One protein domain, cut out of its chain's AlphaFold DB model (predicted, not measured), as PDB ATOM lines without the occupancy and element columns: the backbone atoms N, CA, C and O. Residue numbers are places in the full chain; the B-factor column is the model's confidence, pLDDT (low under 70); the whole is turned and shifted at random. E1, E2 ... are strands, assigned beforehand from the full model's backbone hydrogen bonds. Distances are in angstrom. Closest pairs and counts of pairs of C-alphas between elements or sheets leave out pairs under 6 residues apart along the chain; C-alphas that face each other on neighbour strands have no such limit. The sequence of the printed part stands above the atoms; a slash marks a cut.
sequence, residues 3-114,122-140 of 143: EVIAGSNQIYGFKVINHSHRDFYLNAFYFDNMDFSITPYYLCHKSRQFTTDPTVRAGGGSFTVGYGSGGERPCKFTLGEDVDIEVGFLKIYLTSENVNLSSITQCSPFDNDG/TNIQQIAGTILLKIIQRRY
ATOM      1  N   GLU A   3     -12.089 -40.525  55.308       93.38
ATOM      2  CA  GLU A   3     -11.034 -41.540  55.309       93.38
ATOM      3  C   GLU A   3     -11.594 -42.879  55.795       93.38
ATOM      4  O   GLU A   3     -12.359 -42.928  56.761       93.38
ATOM      5  N   VAL A   4     -11.225 -43.958  55.113       92.50
ATOM      6  CA  VAL A   4     -11.623 -45.329  55.430       92.50
ATOM      7  C   VAL A   4     -10.404 -46.242  55.399       92.50
ATOM      8  O   VAL A   4      -9.417 -45.975  54.715       92.50
ATOM      9  N   ILE A   5     -10.482 -47.336  56.145       92.69
ATOM     10  CA  ILE A   5      -9.468 -48.378  56.176       92.69
ATOM     11  C   ILE A   5      -9.919 -49.498  55.244       92.69
ATOM     12  O   ILE A   5     -10.987 -50.081  55.430       92.69
ATOM     13  N   ALA A   6      -9.101 -49.796  54.245       89.00
ATOM     14  CA  ALA A   6      -9.298 -50.929  53.366       89.00
ATOM     15  C   ALA A   6      -8.754 -52.199  54.028       89.00
ATOM     16  O   ALA A   6      -7.590 -52.268  54.433       89.00
ATOM     17  N   GLY A   7      -9.610 -53.209  54.131       82.06
ATOM     18  CA  GLY A   7      -9.288 -54.473  54.774       82.06
ATOM     19  C   GLY A   7     -10.480 -55.422  54.790       82.06
ATOM     20  O   GLY A   7     -11.642 -55.014  54.767       82.06
ATOM     21  N   SER A   8     -10.197 -56.723  54.830       75.56
ATOM     22  CA  SER A   8     -11.207 -57.785  54.707       75.56
ATOM     23  C   SER A   8     -12.238 -57.803  55.846       75.56
ATOM     24  O   SER A   8     -13.360 -58.288  55.650       75.56
ATOM     25  N   ASN A   9     -11.886 -57.237  57.005       83.38
ATOM     26  CA  ASN A   9     -12.712 -57.206  58.214       83.38
ATOM     27  C   ASN A   9     -13.441 -55.871  58.429       83.38
ATOM     28  O   ASN A   9     -14.273 -55.776  59.330       83.38
ATOM     29  N   GLN A  10     -13.154 -54.847  57.623       87.44
ATOM     30  CA  GLN A  10     -13.803 -53.547  57.729       87.44
ATOM     31  C   GLN A  10     -14.997 -53.487  56.778       87.44
ATOM     32  O   GLN A  10     -14.899 -53.820  55.598       87.44
ATOM     33  N   ILE A  11     -16.141 -53.069  57.311       90.38
ATOM     34  CA  ILE A  11     -17.367 -52.838  56.553       90.38
ATOM     35  C   ILE A  11     -17.850 -51.417  56.789       90.38
ATOM     36  O   ILE A  11     -17.788 -50.907  57.908       90.38
ATOM     37  N   TYR A  12     -18.355 -50.796  55.732       91.69
ATOM     38  CA  TYR A  12     -18.829 -49.425  55.754       91.69
ATOM     39  C   TYR A  12     -20.259 -49.336  55.244       91.69
ATOM     40  O   TYR A  12     -20.708 -50.101  54.392       91.69
ATOM     41  N   GLY A  13     -20.962 -48.349  55.778       92.44
ATOM     42  CA  GLY A  13     -22.272 -47.928  55.327       92.44
ATOM     43  C   GLY A  13     -22.455 -46.447  55.623       92.44
ATOM     44  O   GLY A  13     -21.618 -45.824  56.279       92.44
ATOM     45  N   PHE A  14     -23.548 -45.867  55.149       91.94
ATOM     46  CA  PHE A  14     -23.837 -44.453  55.367       91.94
ATOM     47  C   PHE A  14     -25.305 -44.226  55.711       91.94
ATOM     48  O   PHE A  14     -26.173 -45.041  55.404       91.94
ATOM     49  N   LYS A  15     -25.571 -43.103  56.380       94.25
ATOM     50  CA  LYS A  15     -26.920 -42.603  56.647       94.25
ATOM     51  C   LYS A  15     -27.121 -41.305  55.896       94.25
ATOM     52  O   LYS A  15     -26.285 -40.411  55.995       94.25
ATOM     53  N   VAL A  16     -28.250 -41.182  55.218       93.56
ATOM     54  CA  VAL A  16     -28.727 -39.904  54.693       93.56
ATOM     55  C   VAL A  16     -29.881 -39.438  55.557       93.56
ATOM     56  O   VAL A  16     -30.759 -40.228  55.893       93.56
ATOM     57  N   ILE A  17     -29.854 -38.165  55.943       95.31
ATOM     58  CA  ILE A  17     -30.903 -37.519  56.731       95.31
ATOM     59  C   ILE A  17     -31.414 -36.337  55.916       95.31
ATOM     60  O   ILE A  17     -30.638 -35.484  55.486       95.31
ATOM     61  N   ASN A  18     -32.719 -36.305  55.686       94.31
ATOM     62  CA  ASN A  18     -33.365 -35.273  54.900       94.31
ATOM     63  C   ASN A  18     -33.974 -34.214  55.822       94.31
ATOM     64  O   ASN A  18     -35.061 -34.390  56.359       94.31
ATOM     65  N   HIS A  19     -33.278 -33.091  55.975       93.88
ATOM     66  CA  HIS A  19     -33.770 -31.941  56.740       93.88
ATOM     67  C   HIS A  19     -34.653 -30.987  55.922       93.88
ATOM     68  O   HIS A  19     -35.073 -29.953  56.433       93.88
ATOM     69  N   SER A  20     -34.920 -31.300  54.653       90.62
ATOM     70  CA  SER A  20     -35.756 -30.461  53.797       90.62
ATOM     71  C   SER A  20     -37.250 -30.717  54.021       90.62
ATOM     72  O   SER A  20     -37.656 -31.654  54.710       90.62
ATOM     73  N   HIS A  21     -38.080 -29.898  53.377       92.56
ATOM     74  CA  HIS A  21     -39.538 -30.036  53.374       92.56
ATOM     75  C   HIS A  21     -40.072 -30.871  52.198       92.56
ATOM     76  O   HIS A  21     -41.261 -30.806  51.902       92.56
ATOM     77  N   ARG A  22     -39.207 -31.601  51.482       90.81
ATOM     78  CA  ARG A  22     -39.591 -32.404  50.313       90.81
ATOM     79  C   ARG A  22     -39.073 -33.821  50.440       90.81
ATOM     80  O   ARG A  22     -38.003 -34.040  51.000       90.81
ATOM     81  N   ASP A  23     -39.836 -34.759  49.908       92.56
ATOM     82  CA  ASP A  23     -39.438 -36.154  49.814       92.56
ATOM     83  C   ASP A  23     -38.433 -36.356  48.674       92.56
ATOM     84  O   ASP A  23     -38.515 -35.685  47.643       92.56
ATOM     85  N   PHE A  24     -37.492 -37.287  48.858       92.19
ATOM     86  CA  PHE A  24     -36.499 -37.620  47.840       92.19
ATOM     87  C   PHE A  24     -36.366 -39.122  47.609       92.19
ATOM     88  O   PHE A  24     -36.415 -39.932  48.540       92.19
ATOM     89  N   TYR A  25     -36.094 -39.465  46.355       92.38
ATOM     90  CA  TYR A  25     -35.616 -40.771  45.927       92.38
ATOM     91  C   TYR A  25     -34.098 -40.715  45.805       92.38
ATOM     92  O   TYR A  25     -33.542 -39.761  45.257       92.38
ATOM     93  N   LEU A  26     -33.425 -41.721  46.360       92.56
ATOM     94  CA  LEU A  26     -31.971 -41.756  46.461       92.56
ATOM     95  C   LEU A  26     -31.408 -42.807  45.507       92.56
ATOM     96  O   LEU A  26     -31.874 -43.939  45.487       92.56
ATOM     97  N   ASN A  27     -30.364 -42.454  44.765       92.44
ATOM     98  CA  ASN A  27     -29.482 -43.417  44.103       92.44
ATOM     99  C   ASN A  27     -28.035 -43.077  44.468       92.44
ATOM    100  O   ASN A  27     -27.678 -41.902  44.529       92.44
ATOM    101  N   ALA A  28     -27.196 -44.074  44.720       93.19
ATOM    102  CA  ALA A  28     -25.802 -43.880  45.096       93.19
ATOM    103  C   ALA A  28     -24.887 -44.714  44.204       93.19
ATOM    104  O   ALA A  28     -25.139 -45.898  43.987       93.19
ATOM    105  N   PHE A  29     -23.807 -44.100  43.730       94.06
ATOM    106  CA  PHE A  29     -22.818 -44.723  42.858       94.06
ATOM    107  C   PHE A  29     -21.423 -44.468  43.396       94.06
ATOM    108  O   PHE A  29     -21.107 -43.348  43.812       94.06
ATOM    109  N   TYR A  30     -20.592 -45.498  43.360       94.12
ATOM    110  CA  TYR A  30     -19.175 -45.388  43.636       94.12
ATOM    111  C   TYR A  30     -18.404 -45.314  42.324       94.12
ATOM    112  O   TYR A  30     -18.580 -46.158  41.449       94.12
ATOM    113  N   PHE A  31     -17.596 -44.269  42.198       95.06
ATOM    114  CA  PHE A  31     -16.695 -44.018  41.086       95.06
ATOM    115  C   PHE A  31     -15.304 -44.435  41.541       95.06
ATOM    116  O   PHE A  31     -14.703 -43.775  42.402       95.06
ATOM    117  N   ASP A  32     -14.845 -45.543  40.984       91.50
ATOM    118  CA  ASP A  32     -13.523 -46.092  41.221       91.50
ATOM    119  C   ASP A  32     -12.519 -45.366  40.314       91.50
ATOM    120  O   ASP A  32     -12.754 -45.219  39.117       91.50
ATOM    121  N   ASN A  33     -11.426 -44.838  40.868       91.00
ATOM    122  CA  ASN A  33     -10.417 -44.146  40.055       91.00
ATOM    123  C   ASN A  33      -9.263 -45.061  39.624       91.00
ATOM    124  O   ASN A  33      -8.407 -44.607  38.866       91.00
ATOM    125  N   MET A  34      -9.205 -46.299  40.112       87.62
ATOM    126  CA  MET A  34      -8.199 -47.278  39.704       87.62
ATOM    127  C   MET A  34      -8.580 -47.909  38.375       87.62
ATOM    128  O   MET A  34      -7.754 -47.970  37.466       87.62
ATOM    129  N   ASP A  35      -9.835 -48.336  38.250       88.19
ATOM    130  CA  ASP A  35     -10.334 -49.001  37.049       88.19
ATOM    131  C   ASP A  35     -11.401 -48.193  36.298       88.19
ATOM    132  O   ASP A  35     -11.887 -48.647  35.272       88.19
ATOM    133  N   PHE A  36     -11.764 -46.991  36.761       90.81
ATOM    134  CA  PHE A  36     -12.812 -46.146  36.169       90.81
ATOM    135  C   PHE A  36     -14.187 -46.812  36.050       90.81
ATOM    136  O   PHE A  36     -15.040 -46.339  35.290       90.81
ATOM    137  N   SER A  37     -14.433 -47.885  36.800       91.88
ATOM    138  CA  SER A  37     -15.762 -48.455  36.933       91.88
ATOM    139  C   SER A  37     -16.670 -47.522  37.740       91.88
ATOM    140  O   SER A  37     -16.251 -46.746  38.608       91.88
ATOM    141  N   ILE A  38     -17.961 -47.584  37.430       93.75
ATOM    142  CA  ILE A  38     -19.006 -46.890  38.170       93.75
ATOM    143  C   ILE A  38     -19.973 -47.957  38.651       93.75
ATOM    144  O   ILE A  38     -20.766 -48.482  37.869       93.75
ATOM    145  N   THR A  39     -19.912 -48.272  39.941       91.69
ATOM    146  CA  THR A  39     -20.687 -49.362  40.536       91.69
ATOM    147  C   THR A  39     -21.835 -48.797  41.376       91.69
ATOM    148  O   THR A  39     -21.611 -47.903  42.201       91.69
ATOM    149  N   PRO A  40     -23.079 -49.287  41.218       90.88
ATOM    150  CA  PRO A  40     -24.182 -48.876  42.075       90.88
ATOM    151  C   PRO A  40     -23.940 -49.339  43.517       90.88
ATOM    152  O   PRO A  40     -23.760 -50.523  43.786       90.88
ATOM    153  N   TYR A  41     -23.974 -48.392  44.451       89.31
ATOM    154  CA  TYR A  41     -24.000 -48.645  45.895       89.31
ATOM    155  C   TYR A  41     -25.429 -48.800  46.414       89.31
ATOM    156  O   TYR A  41     -25.678 -49.542  47.357       89.31
ATOM    157  N   TYR A  42     -26.365 -48.070  45.810       91.06
ATOM    158  CA  TYR A  42     -27.794 -48.225  46.036       91.06
ATOM    159  C   TYR A  42     -28.544 -47.735  44.806       91.06
ATOM    160  O   TYR A  42     -28.257 -46.649  44.295       91.06
ATOM    161  N   LEU A  43     -29.535 -48.501  44.369       88.50
ATOM    162  CA  LEU A  43     -30.491 -48.060  43.365       88.50
ATOM    163  C   LEU A  43     -31.875 -48.072  43.984       88.50
ATOM    164  O   LEU A  43     -32.287 -49.068  44.579       88.50
ATOM    165  N   CYS A  44     -32.602 -46.973  43.811       84.50
ATOM    166  CA  CYS A  44     -33.984 -46.924  44.242       84.50
ATOM    167  C   CYS A  44     -34.766 -48.039  43.534       84.50
ATOM    168  O   CYS A  44     -34.704 -48.185  42.309       84.50
ATOM    169  N   HIS A  45     -35.476 -48.862  44.306       74.62
ATOM    170  CA  HIS A  45     -36.238 -49.963  43.734       74.62
ATOM    171  C   HIS A  45     -37.338 -49.427  42.818       74.62
ATOM    172  O   HIS A  45     -37.975 -48.415  43.105       74.62
ATOM    173  N   LYS A  46     -37.606 -50.151  41.730       68.56
ATOM    174  CA  LYS A  46     -38.832 -49.947  40.963       68.56
ATOM    175  C   LYS A  46     -39.926 -50.803  41.568       68.56
ATOM    176  O   LYS A  46     -39.729 -52.000  41.776       68.56
ATOM    177  N   SER A  47     -41.104 -50.229  41.740       60.66
ATOM    178  CA  SER A  47     -42.318 -51.032  41.789       60.66
ATOM    179  C   SER A  47     -42.901 -51.130  40.378       60.66
ATOM    180  O   SER A  47     -43.003 -50.136  39.663       60.66
ATOM    181  N   ARG A  48     -43.216 -52.354  39.933       60.25
ATOM    182  CA  ARG A  48     -43.747 -52.611  38.581       60.25
ATOM    183  C   ARG A  48     -45.154 -52.041  38.385       60.25
ATOM    184  O   ARG A  48     -45.461 -51.575  37.298       60.25
ATOM    185  N   GLN A  49     -46.005 -52.149  39.404       57.72
ATOM    186  CA  GLN A  49     -47.439 -51.829  39.326       57.72
ATOM    187  C   GLN A  49     -47.892 -50.782  40.350       57.72
ATOM    188  O   GLN A  49     -49.025 -50.322  40.273       57.72
ATOM    189  N   PHE A  50     -47.033 -50.398  41.298       63.25
ATOM    190  CA  PHE A  50     -47.372 -49.428  42.341       63.25
ATOM    191  C   PHE A  50     -46.402 -48.253  42.330       63.25
ATOM    192  O   PHE A  50     -45.271 -48.366  41.861       63.25
ATOM    193  N   THR A  51     -46.825 -47.129  42.896       69.62
ATOM    194  CA  THR A  51     -45.920 -46.024  43.205       69.62
ATOM    195  C   THR A  51     -44.938 -46.485  44.276       69.62
ATOM    196  O   THR A  51     -45.316 -47.183  45.216       69.62
ATOM    197  N   THR A  52     -43.661 -46.157  44.111       79.00
ATOM    198  CA  THR A  52     -42.654 -46.487  45.128       79.00
ATOM    199  C   THR A  52     -42.668 -45.398  46.187       79.00
ATOM    200  O   THR A  52     -42.769 -44.226  45.835       79.00
ATOM    201  N   ASP A  53     -42.546 -45.765  47.459       87.44
ATOM    202  CA  ASP A  53     -42.366 -44.775  48.516       87.44
ATOM    203  C   ASP A  53     -41.030 -44.027  48.335       87.44
ATOM    204  O   ASP A  53     -40.042 -44.631  47.900       87.44
ATOM    205  N   PRO A  54     -40.958 -42.736  48.706       90.69
ATOM    206  CA  PRO A  54     -39.700 -42.006  48.730       90.69
ATOM    207  C   PRO A  54     -38.669 -42.677  49.634       90.69
ATOM    208  O   PRO A  54     -38.980 -43.078  50.758       90.69
ATOM    209  N   THR A  55     -37.417 -42.735  49.178       92.25
ATOM    210  CA  THR A  55     -36.320 -43.334  49.950       92.25
ATOM    211  C   THR A  55     -36.035 -42.560  51.237       92.25
ATOM    212  O   THR A  55     -35.775 -43.154  52.281       92.25
ATOM    213  N   VAL A  56     -36.080 -41.226  51.176       92.69
ATOM    214  CA  VAL A  56     -35.796 -40.334  52.307       92.69
ATOM    215  C   VAL A  56     -36.906 -39.296  52.426       92.69
ATOM    216  O   VAL A  56     -36.934 -38.301  51.697       92.69
ATOM    217  N   ARG A  57     -37.830 -39.531  53.364       94.50
ATOM    218  CA  ARG A  57     -38.964 -38.634  53.629       94.50
ATOM    219  C   ARG A  57     -38.512 -37.273  54.171       94.50
ATOM    220  O   ARG A  57     -37.486 -37.182  54.845       94.50
ATOM    221  N   ALA A  58     -39.284 -36.234  53.879       94.62
ATOM    222  CA  ALA A  58     -39.108 -34.878  54.375       94.62
ATOM    223  C   ALA A  58     -39.118 -34.810  55.911       94.62
ATOM    224  O   ALA A  58     -39.592 -35.716  56.598       94.62
ATOM    225  N   GLY A  59     -38.645 -33.691  56.463       94.56
ATOM    226  CA  GLY A  59     -38.850 -33.362  57.876       94.56
ATOM    227  C   GLY A  59     -38.031 -34.205  58.856       94.56
ATOM    228  O   GLY A  59     -38.474 -34.453  59.971       94.56
ATOM    229  N   GLY A  60     -36.836 -34.641  58.458       94.75
ATOM    230  CA  GLY A  60     -35.915 -35.416  59.294       94.75
ATOM    231  C   GLY A  60     -35.934 -36.921  59.028       94.75
ATOM    232  O   GLY A  60     -35.286 -37.669  59.763       94.75
ATOM    233  N   GLY A  61     -36.635 -37.379  57.984       94.81
ATOM    234  CA  GLY A  61     -36.572 -38.768  57.542       94.81
ATOM    235  C   GLY A  61     -35.139 -39.191  57.218       94.81
ATOM    236  O   GLY A  61     -34.303 -38.381  56.808       94.81
ATOM    237  N   SER A  62     -34.833 -40.472  57.419       94.56
ATOM    238  CA  SER A  62     -33.485 -40.981  57.189       94.56
ATOM    239  C   SER A  62     -33.468 -42.357  56.560       94.56
ATOM    240  O   SER A  62     -34.331 -43.178  56.858       94.56
ATOM    241  N   PHE A  63     -32.435 -42.615  55.767       93.19
ATOM    242  CA  PHE A  63     -32.203 -43.890  55.105       93.19
ATOM    243  C   PHE A  63     -30.770 -44.352  55.350       93.19
ATOM    244  O   PHE A  63     -29.844 -43.537  55.318       93.19
ATOM    245  N   THR A  64     -30.588 -45.641  55.621       93.19
ATOM    246  CA  THR A  64     -29.274 -46.248  55.859       93.19
ATOM    247  C   THR A  64     -28.939 -47.218  54.737       93.19
ATOM    248  O   THR A  64     -29.771 -48.030  54.355       93.19
ATOM    249  N   VAL A  65     -27.715 -47.160  54.224       90.19
ATOM    250  CA  VAL A  65     -27.183 -48.116  53.243       90.19
ATOM    251  C   VAL A  65     -26.040 -48.870  53.898       90.19
ATOM    252  O   VAL A  65     -25.176 -48.258  54.530       90.19
ATOM    253  N   GLY A  66     -26.048 -50.196  53.773       88.00
ATOM    254  CA  GLY A  66     -25.011 -51.065  54.319       88.00
ATOM    255  C   GLY A  66     -25.173 -51.453  55.790       88.00
ATOM    256  O   GLY A  66     -24.351 -52.194  56.321       88.00
ATOM    257  N   TYR A  67     -26.216 -50.965  56.465       88.62
ATOM    258  CA  TYR A  67     -26.594 -51.371  57.819       88.62
ATOM    259  C   TYR A  67     -28.042 -50.966  58.128       88.62
ATOM    260  O   TYR A  67     -28.665 -50.193  57.394       88.62
ATOM    261  N   GLY A  68     -28.573 -51.449  59.254       86.31
ATOM    262  CA  GLY A  68     -29.923 -51.114  59.706       86.31
ATOM    263  C   GLY A  68     -31.011 -51.705  58.805       86.31
ATOM    264  O   GLY A  68     -30.860 -52.801  58.272       86.31
ATOM    265  N   SER A  69     -32.122 -50.986  58.651       78.88
ATOM    266  CA  SER A  69     -33.327 -51.473  57.963       78.88
ATOM    267  C   SER A  69     -33.363 -51.198  56.457       78.88
ATOM    268  O   SER A  69     -34.367 -51.497  55.822       78.88
ATOM    269  N   GLY A  70     -32.314 -50.610  55.875       72.38
ATOM    270  CA  GLY A  70     -32.290 -50.242  54.453       72.38
ATOM    271  C   GLY A  70     -32.050 -51.398  53.479       72.38
ATOM    272  O   GLY A  70     -32.077 -51.179  52.276       72.38
ATOM    273  N   GLY A  71     -31.815 -52.618  53.975       73.25
ATOM    274  CA  GLY A  71     -31.780 -53.850  53.174       73.25
ATOM    275  C   GLY A  71     -30.524 -54.068  52.321       73.25
ATOM    276  O   GLY A  71     -30.252 -55.204  51.939       73.25
ATOM    277  N   GLU A  72     -29.733 -53.026  52.072       82.62
ATOM    278  CA  GLU A  72     -28.498 -53.135  51.295       82.62
ATOM    279  C   GLU A  72     -27.328 -53.723  52.076       82.62
ATOM    280  O   GLU A  72     -27.148 -53.474  53.275       82.62
ATOM    281  N   ARG A  73     -26.481 -54.467  51.358       82.31
ATOM    282  CA  ARG A  73     -25.260 -55.042  51.927       82.31
ATOM    283  C   ARG A  73     -24.239 -53.941  52.234       82.31
ATOM    284  O   ARG A  73     -24.121 -52.990  51.465       82.31
ATOM    285  N   PRO A  74     -23.478 -54.064  53.334       84.38
ATOM    286  CA  PRO A  74     -22.358 -53.173  53.596       84.38
ATOM    287  C   PRO A  74     -21.310 -53.248  52.496       84.38
ATOM    288  O   PRO A  74     -21.087 -54.298  51.888       84.38
ATOM    289  N   CYS A  75     -20.607 -52.140  52.321       83.50
ATOM    290  CA  CYS A  75     -19.524 -52.027  51.367       83.50
ATOM    291  C   CYS A  75     -18.201 -52.392  52.039       83.50
ATOM    292  O   CYS A  75     -17.963 -52.066  53.206       83.50
ATOM    293  N   LYS A  76     -17.336 -53.062  51.282       86.50
ATOM    294  CA  LYS A  76     -15.950 -53.329  51.659       86.50
ATOM    295  C   LYS A  76     -15.045 -52.647  50.655       86.50
ATOM    296  O   LYS A  76     -15.310 -52.693  49.459       86.50
ATOM    297  N   PHE A  77     -13.989 -52.045  51.171       86.06
ATOM    298  CA  PHE A  77     -12.935 -51.439  50.379       86.06
ATOM    299  C   PHE A  77     -11.739 -52.384  50.379       86.06
ATOM    300  O   PHE A  77     -11.301 -52.834  51.443       86.06
ATOM    301  N   THR A  78     -11.245 -52.709  49.191       84.25
ATOM    302  CA  THR A  78     -10.100 -53.597  48.992       84.25
ATOM    303  C   THR A  78      -9.103 -52.907  48.086       84.25
ATOM    304  O   THR A  78      -9.482 -52.441  47.019       84.25
ATOM    305  N   LEU A  79      -7.841 -52.887  48.499       87.12
ATOM    306  CA  LEU A  79      -6.742 -52.349  47.705       87.12
ATOM    307  C   LEU A  79      -5.969 -53.504  47.066       87.12
ATOM    308  O   LEU A  79      -5.801 -54.552  47.696       87.12
ATOM    309  N   GLY A  80      -5.472 -53.300  45.844       84.44
ATOM    310  CA  GLY A  80      -4.523 -54.223  45.209       84.44
ATOM    311  C   GLY A  80      -3.242 -54.356  46.036       84.44
ATOM    312  O   GLY A  80      -2.933 -53.460  46.813       84.44
ATOM    313  N   GLU A  81      -2.498 -55.458  45.908       84.62
ATOM    314  CA  GLU A  81      -1.365 -55.796  46.795       84.62
ATOM    315  C   GLU A  81      -0.326 -54.672  46.948       84.62
ATOM    316  O   GLU A  81       0.097 -54.406  48.072       84.62
ATOM    317  N   ASP A  82      -0.038 -53.936  45.873       87.19
ATOM    318  CA  ASP A  82       0.972 -52.866  45.834       87.19
ATOM    319  C   ASP A  82       0.407 -51.443  46.045       87.19
ATOM    320  O   ASP A  82       1.088 -50.448  45.794       87.19
ATOM    321  N   VAL A  83      -0.857 -51.310  46.470       88.38
ATOM    322  CA  VAL A  83      -1.539 -50.010  46.620       88.38
ATOM    323  C   VAL A  83      -1.782 -49.682  48.090       88.38
ATOM    324  O   VAL A  83      -2.615 -50.303  48.741       88.38
ATOM    325  N   ASP A  84      -1.106 -48.676  48.638       91.06
ATOM    326  CA  ASP A  84      -1.310 -48.278  50.043       91.06
ATOM    327  C   ASP A  84      -2.433 -47.259  50.244       91.06
ATOM    328  O   ASP A  84      -3.005 -47.159  51.337       91.06
ATOM    329  N   ILE A  85      -2.736 -46.484  49.202       92.69
ATOM    330  CA  ILE A  85      -3.744 -45.427  49.223       92.69
ATOM    331  C   ILE A  85      -4.490 -45.415  47.895       92.69
ATOM    332  O   ILE A  85      -3.872 -45.365  46.835       92.69
ATOM    333  N   GLU A  86      -5.813 -45.346  47.974       92.62
ATOM    334  CA  GLU A  86      -6.684 -45.095  46.829       92.62
ATOM    335  C   GLU A  86      -7.633 -43.938  47.136       92.62
ATOM    336  O   GLU A  86      -8.026 -43.693  48.281       92.62
ATOM    337  N   VAL A  87      -8.014 -43.210  46.094       94.19
ATOM    338  CA  VAL A  87      -9.079 -42.219  46.160       94.19
ATOM    339  C   VAL A  87     -10.209 -42.673  45.256       94.19
ATOM    340  O   VAL A  87      -9.970 -42.918  44.083       94.19
ATOM    341  N   GLY A  88     -11.436 -42.652  45.760       93.88
ATOM    342  CA  GLY A  88     -12.640 -42.794  44.948       93.88
ATOM    343  C   GLY A  88     -13.706 -41.793  45.357       93.88
ATOM    344  O   GLY A  88     -13.508 -40.963  46.257       93.88
ATOM    345  N   PHE A  89     -14.854 -41.849  44.692       96.00
ATOM    346  CA  PHE A  89     -15.956 -40.940  44.982       96.00
ATOM    347  C   PHE A  89     -17.267 -41.685  45.162       96.00
ATOM    348  O   PHE A  89     -17.726 -42.376  44.263       96.00
ATOM    349  N   LEU A  90     -17.929 -41.463  46.296       95.25
ATOM    350  CA  LEU A  90     -19.326 -41.838  46.464       95.25
ATOM    351  C   LEU A  90     -20.188 -40.636  46.080       95.25
ATOM    352  O   LEU A  90     -20.143 -39.591  46.737       95.25
ATOM    353  N   LYS A  91     -20.974 -40.778  45.016       95.44
ATOM    354  CA  LYS A  91     -21.913 -39.754  44.567       95.44
ATOM    355  C   LYS A  91     -23.339 -40.211  44.809       95.44
ATOM    356  O   LYS A  91     -23.760 -41.262  44.334       95.44
ATOM    357  N   ILE A  92     -24.080 -39.390  45.538       94.12
ATOM    358  CA  ILE A  92     -25.487 -39.604  45.854       94.12
ATOM    359  C   ILE A  92     -26.303 -38.637  45.006       94.12
ATOM    360  O   ILE A  92     -26.042 -37.435  45.000       94.12
ATOM    361  N   TYR A  93     -27.289 -39.173  44.307       92.94
ATOM    362  CA  TYR A  93     -28.269 -38.453  43.514       92.94
ATOM    363  C   TYR A  93     -29.595 -38.458  44.268       92.94
ATOM    364  O   TYR A  93     -30.049 -39.510  44.720       92.94
ATOM    365  N   LEU A  94     -30.194 -37.277  44.403       92.06
ATOM    366  CA  LEU A  94     -31.493 -37.073  45.032       92.06
ATOM    367  C   LEU A  94     -32.440 -36.478  44.000       92.06
ATOM    368  O   LEU A  94     -32.163 -35.404  43.465       92.06
ATOM    369  N   THR A  95     -33.544 -37.166  43.739       90.56
ATOM    370  CA  THR A  95     -34.564 -36.752  42.770       90.56
ATOM    371  C   THR A  95     -35.921 -36.632  43.455       90.56
ATOM    372  O   THR A  95     -36.204 -37.347  44.416       90.56
ATOM    373  N   SER A  96     -36.771 -35.716  42.986       87.88
ATOM    374  CA  SER A  96     -38.152 -35.581  43.485       87.88
ATOM    375  C   SER A  96     -39.082 -36.698  43.007       87.88
ATOM    376  O   SER A  96     -40.138 -36.908  43.594       87.88
ATOM    377  N   GLU A  97     -38.678 -37.431  41.971       86.31
ATOM    378  CA  GLU A  97     -39.388 -38.586  41.420       86.31
ATOM    379  C   GLU A  97     -38.475 -39.816  41.387       86.31
ATOM    380  O   GLU A  97     -37.247 -39.690  41.419       86.31
ATOM    381  N   ASN A  98     -39.059 -41.016  41.326       86.69
ATOM    382  CA  ASN A  98     -38.291 -42.253  41.206       86.69
ATOM    383  C   ASN A  98     -37.747 -42.390  39.776       86.69
ATOM    384  O   ASN A  98     -38.434 -42.872  38.874       86.69
ATOM    385  N   VAL A  99     -36.507 -41.942  39.575       82.50
ATOM    386  CA  VAL A  99     -35.819 -41.997  38.283       82.50
ATOM    387  C   VAL A  99     -34.895 -43.208  38.235       82.50
ATOM    388  O   VAL A  99     -34.082 -43.434  39.134       82.50
ATOM    389  N   ASN A 100     -34.971 -43.958  37.134       81.00
ATOM    390  CA  ASN A 100     -34.033 -45.040  36.881       81.00
ATOM    391  C   ASN A 100     -32.675 -44.497  36.431       81.00
ATOM    392  O   ASN A 100     -32.523 -44.101  35.278       81.00
ATOM    393  N   LEU A 101     -31.685 -44.562  37.314       86.56
ATOM    394  CA  LEU A 101     -30.315 -44.150  37.016       86.56
ATOM    395  C   LEU A 101     -29.373 -45.334  36.756       86.56
ATOM    396  O   LEU A 101     -28.160 -45.155  36.730       86.56
ATOM    397  N   SER A 102     -29.903 -46.543  36.534       84.94
ATOM    398  CA  SER A 102     -29.082 -47.743  36.309       84.94
ATOM    399  C   SER A 102     -28.101 -47.607  35.138       84.94
ATOM    400  O   SER A 102     -27.052 -48.244  35.165       84.94
ATOM    401  N   SER A 103     -28.416 -46.773  34.141       84.81
ATOM    402  CA  SER A 103     -27.566 -46.479  32.976       84.81
ATOM    403  C   SER A 103     -26.282 -45.709  33.300       84.81
ATOM    404  O   SER A 103     -25.412 -45.621  32.444       84.81
ATOM    405  N   ILE A 104     -26.144 -45.162  34.514       88.94
ATOM    406  CA  ILE A 104     -24.889 -44.556  34.989       88.94
ATOM    407  C   ILE A 104     -23.828 -45.631  35.273       88.94
ATOM    408  O   ILE A 104     -22.635 -45.334  35.254       88.94
ATOM    409  N   THR A 105     -24.254 -46.870  35.542       90.25
ATOM    410  CA  THR A 105     -23.350 -47.993  35.815       90.25
ATOM    411  C   THR A 105     -22.425 -48.223  34.627       90.25
ATOM    412  O   THR A 105     -22.876 -48.260  33.482       90.25
ATOM    413  N   GLN A 106     -21.143 -48.416  34.907       89.50
ATOM    414  CA  GLN A 106     -20.120 -48.608  33.891       89.50
ATOM    415  C   GLN A 106     -19.128 -49.663  34.372       89.50
ATOM    416  O   GLN A 106     -18.614 -49.561  35.485       89.50
ATOM    417  N   CYS A 107     -18.836 -50.654  33.534       88.12
ATOM    418  CA  CYS A 107     -17.703 -51.547  33.763       88.12
ATOM    419  C   CYS A 107     -16.378 -50.787  33.598       88.12
ATOM    420  O   CYS A 107     -16.340 -49.693  33.024       88.12
ATOM    421  N   SER A 108     -15.283 -51.379  34.072       87.50
ATOM    422  CA  SER A 108     -13.947 -50.868  33.781       87.50
ATOM    423  C   SER A 108     -13.756 -50.744  32.259       87.50
ATOM    424  O   SER A 108     -13.986 -51.709  31.524       87.50
ATOM    425  N   PRO A 109     -13.323 -49.581  31.736       84.38
ATOM    426  CA  PRO A 109     -13.044 -49.411  30.320       84.38
ATOM    427  C   PRO A 109     -11.748 -50.121  29.898       84.38
ATOM    428  O   PRO A 109     -11.372 -50.015  28.728       84.38
ATOM    429  N   PHE A 110     -11.052 -50.787  30.827       85.00
ATOM    430  CA  PHE A 110      -9.861 -51.593  30.568       85.00
ATOM    431  C   PHE A 110     -10.190 -53.062  30.251       85.00
ATOM    432  O   PHE A 110      -9.350 -53.746  29.670       85.00
ATOM    433  N   ASP A 111     -11.419 -53.521  30.517       78.25
ATOM    434  CA  ASP A 111     -11.830 -54.928  30.359       78.25
ATOM    435  C   ASP A 111     -12.413 -55.269  28.966       78.25
ATOM    436  O   ASP A 111     -13.140 -56.242  28.794       78.25
ATOM    437  N   ASN A 112     -12.020 -54.520  27.927       62.50
ATOM    438  CA  ASN A 112     -12.255 -54.826  26.502       62.50
ATOM    439  C   ASN A 112     -13.714 -54.925  26.001       62.50
ATOM    440  O   ASN A 112     -13.952 -55.537  24.959       62.50
ATOM    441  N   ASP A 113     -14.671 -54.225  26.612       58.47
ATOM    442  CA  ASP A 113     -15.958 -53.972  25.950       58.47
ATOM    443  C   ASP A 113     -15.878 -52.723  25.055       58.47
ATOM    444  O   ASP A 113     -15.575 -51.607  25.488       58.47
ATOM    445  N   GLY A 114     -16.118 -52.922  23.755       58.41
ATOM    446  CA  GLY A 114     -16.086 -51.873  22.738       58.41
ATOM    447  C   GLY A 114     -16.986 -50.690  23.105       58.41
ATOM    448  O   GLY A 114     -18.198 -50.825  23.265       58.41
ATOM    449  N   THR A 122     -33.121 -38.457  27.550       50.09
ATOM    450  CA  THR A 122     -33.923 -38.539  28.773       50.09
ATOM    451  C   THR A 122     -34.311 -37.132  29.218       50.09
ATOM    452  O   THR A 122     -33.468 -36.328  29.617       50.09
ATOM    453  N   ASN A 123     -35.605 -36.824  29.160       46.06
ATOM    454  CA  ASN A 123     -36.159 -35.588  29.699       46.06
ATOM    455  C   ASN A 123     -36.140 -35.665  31.236       46.06
ATOM    456  O   ASN A 123     -37.080 -36.159  31.856       46.06
ATOM    457  N   ILE A 124     -35.036 -35.242  31.861       51.97
ATOM    458  CA  ILE A 124     -34.942 -35.149  33.323       51.97
ATOM    459  C   ILE A 124     -35.653 -33.863  33.754       51.97
ATOM    460  O   ILE A 124     -35.027 -32.843  34.046       51.97
ATOM    461  N   GLN A 125     -36.984 -33.895  33.780       54.69
ATOM    462  CA  GLN A 125     -37.745 -32.910  34.534       54.69
ATOM    463  C   GLN A 125     -37.841 -33.363  35.986       54.69
ATOM    464  O   GLN A 125     -38.598 -34.265  36.316       54.69
ATOM    465  N   GLN A 126     -37.061 -32.689  36.830       56.44
ATOM    466  CA  GLN A 126     -37.379 -32.213  38.182       56.44
ATOM    467  C   GLN A 126     -36.156 -32.304  39.106       56.44
ATOM    468  O   GLN A 126     -35.225 -33.074  38.887       56.44
ATOM    469  N   ILE A 127     -36.158 -31.419  40.106       60.62
ATOM    470  CA  ILE A 127     -35.034 -31.009  40.958       60.62
ATOM    471  C   ILE A 127     -34.130 -32.188  41.333       60.62
ATOM    472  O   ILE A 127     -34.495 -33.043  42.140       60.62
ATOM    473  N   ALA A 128     -32.928 -32.172  40.754       68.38
ATOM    474  CA  ALA A 128     -31.861 -33.112  41.036       68.38
ATOM    475  C   ALA A 128     -30.797 -32.422  41.898       68.38
ATOM    476  O   ALA A 128     -30.123 -31.489  41.458       68.38
ATOM    477  N   GLY A 129     -30.663 -32.872  43.143       85.31
ATOM    478  CA  GLY A 129     -29.532 -32.536  44.003       85.31
ATOM    479  C   GLY A 129     -28.482 -33.639  43.934       85.31
ATOM    480  O   GLY A 129     -28.813 -34.804  43.711       85.31
ATOM    481  N   THR A 130     -27.211 -33.298  44.153       91.25
ATOM    482  CA  THR A 130     -26.177 -34.322  44.353       91.25
ATOM    483  C   THR A 130     -25.329 -34.025  45.575       91.25
ATOM    484  O   THR A 130     -25.088 -32.868  45.914       91.25
ATOM    485  N   ILE A 131     -24.870 -35.090  46.225       93.06
ATOM    486  CA  ILE A 131     -23.868 -35.045  47.287       93.06
ATOM    487  C   ILE A 131     -22.663 -35.829  46.779       93.06
ATOM    488  O   ILE A 131     -22.810 -36.968  46.339       93.06
ATOM    489  N   LEU A 132     -21.479 -35.223  46.834       94.94
ATOM    490  CA  LEU A 132     -20.227 -35.862  46.445       94.94
ATOM    491  C   LEU A 132     -19.339 -36.048  47.672       94.94
ATOM    492  O   LEU A 132     -18.939 -35.078  48.318       94.94
ATOM    493  N   LEU A 133     -18.991 -37.295  47.964       94.81
ATOM    494  CA  LEU A 133     -18.057 -37.649  49.019       94.81
ATOM    495  C   LEU A 133     -16.775 -38.182  48.384       94.81
ATOM    496  O   LEU A 133     -16.772 -39.246  47.773       94.81
ATOM    497  N   LYS A 134     -15.672 -37.448  48.554       96.44
ATOM    498  CA  LYS A 134     -14.325 -37.971  48.286       96.44
ATOM    499  C   LYS A 134     -13.960 -38.966  49.385       96.44
ATOM    500  O   LYS A 134     -13.878 -38.554  50.547       96.44
ATOM    501  N   ILE A 135     -13.735 -40.218  49.005       94.88
ATOM    502  CA  ILE A 135     -13.309 -41.307  49.882       94.88
ATOM    503  C   ILE A 135     -11.806 -41.507  49.696       94.88
ATOM    504  O   ILE A 135     -11.338 -41.650  48.570       94.88
ATOM    505  N   ILE A 136     -11.052 -41.477  50.791       95.06
ATOM    506  CA  ILE A 136      -9.632 -41.839  50.827       95.06
ATOM    507  C   ILE A 136      -9.539 -43.181  51.537       95.06
ATOM    508  O   ILE A 136      -9.836 -43.270  52.726       95.06
ATOM    509  N   GLN A 137      -9.149 -44.215  50.809       93.38
ATOM    510  CA  GLN A 137      -8.923 -45.546  51.346       93.38
ATOM    511  C   GLN A 137      -7.451 -45.691  51.719       93.38
ATOM    512  O   GLN A 137      -6.579 -45.318  50.936       93.38
ATOM    513  N   ARG A 138      -7.167 -46.232  52.902       93.50
ATOM    514  CA  ARG A 138      -5.805 -46.535  53.361       93.50
ATOM    515  C   ARG A 138      -5.692 -48.008  53.710       93.50
ATOM    516  O   ARG A 138      -6.608 -48.550  54.327       93.50
ATOM    517  N   ARG A 139      -4.579 -48.641  53.351       89.75
ATOM    518  CA  ARG A 139      -4.303 -50.032  53.720       89.75
ATOM    519  C   ARG A 139      -4.361 -50.214  55.238       89.75
ATOM    520  O   ARG A 139      -3.934 -49.354  56.000       89.75
ATOM    521  N   TYR A 140      -4.896 -51.344  55.687       82.44
ATOM    522  CA  TYR A 140      -4.747 -51.761  57.076       82.44
ATOM    523  C   TYR A 140      -3.354 -52.362  57.303       82.44
ATOM    524  O   TYR A 140      -3.011 -53.373  56.691       82.44
TER     525      TYR A 140
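This is residues 3 to 114 and 122 to 140 of the 143 residues of an uncharacterized protein of Sphaerobolus stellatus (strain SS14) (UniProt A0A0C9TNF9). With little regular structure, 49 of 131 printed residues in named strands, the model is a partial barrel: the sheet E1 E7 E6 E3 E4 curls, and the short pair E2 and E5 sits across from E3 and E4. Long links join E4 to E5 and E5 to E6, while those from E1 to E2 and E2 to E3 are short. Seven strands, E1 to E7 in chain order, and no named helix make it all strand; the five-strand sheet is mixed. It is compact, radius of gyration of the C-alphas 16.0 A, spanning 47 by 37 by 24 A.

E1 is residues 3 to 6, from C-alpha 3 at (-11.034, -41.540, 55.309); E2 14 to 18; E3 25 to 31; E4 38 to 42; E5 61 to 65; E6 85 to 95, 32.7 A from first to last C-alpha; E7 128 to 139, 34.7 A, ending at C-alpha 139 at (-4.303, -50.032, 53.720).

E1 is parallel to E7, N 4 to O 136 2.8 A. E7 and E6 are antiparallel, N 92 to O 131 2.8 A, as are E6 and E3, N 29 to O 91 2.9 A. E3 and E4 form a hairpin, N 30 to O 39 2.9 A. E2 and E5 are antiparallel, N 16 to O 63 2.8 A.

Residues 115 to 121 are not printed, a 23.1 A gap between C-alphas 114 and 122. The links E4 to E5 and E5 to E6 are long. Residues 46 to 51, 112 to 114 and 122 to 128 have pLDDT under 70.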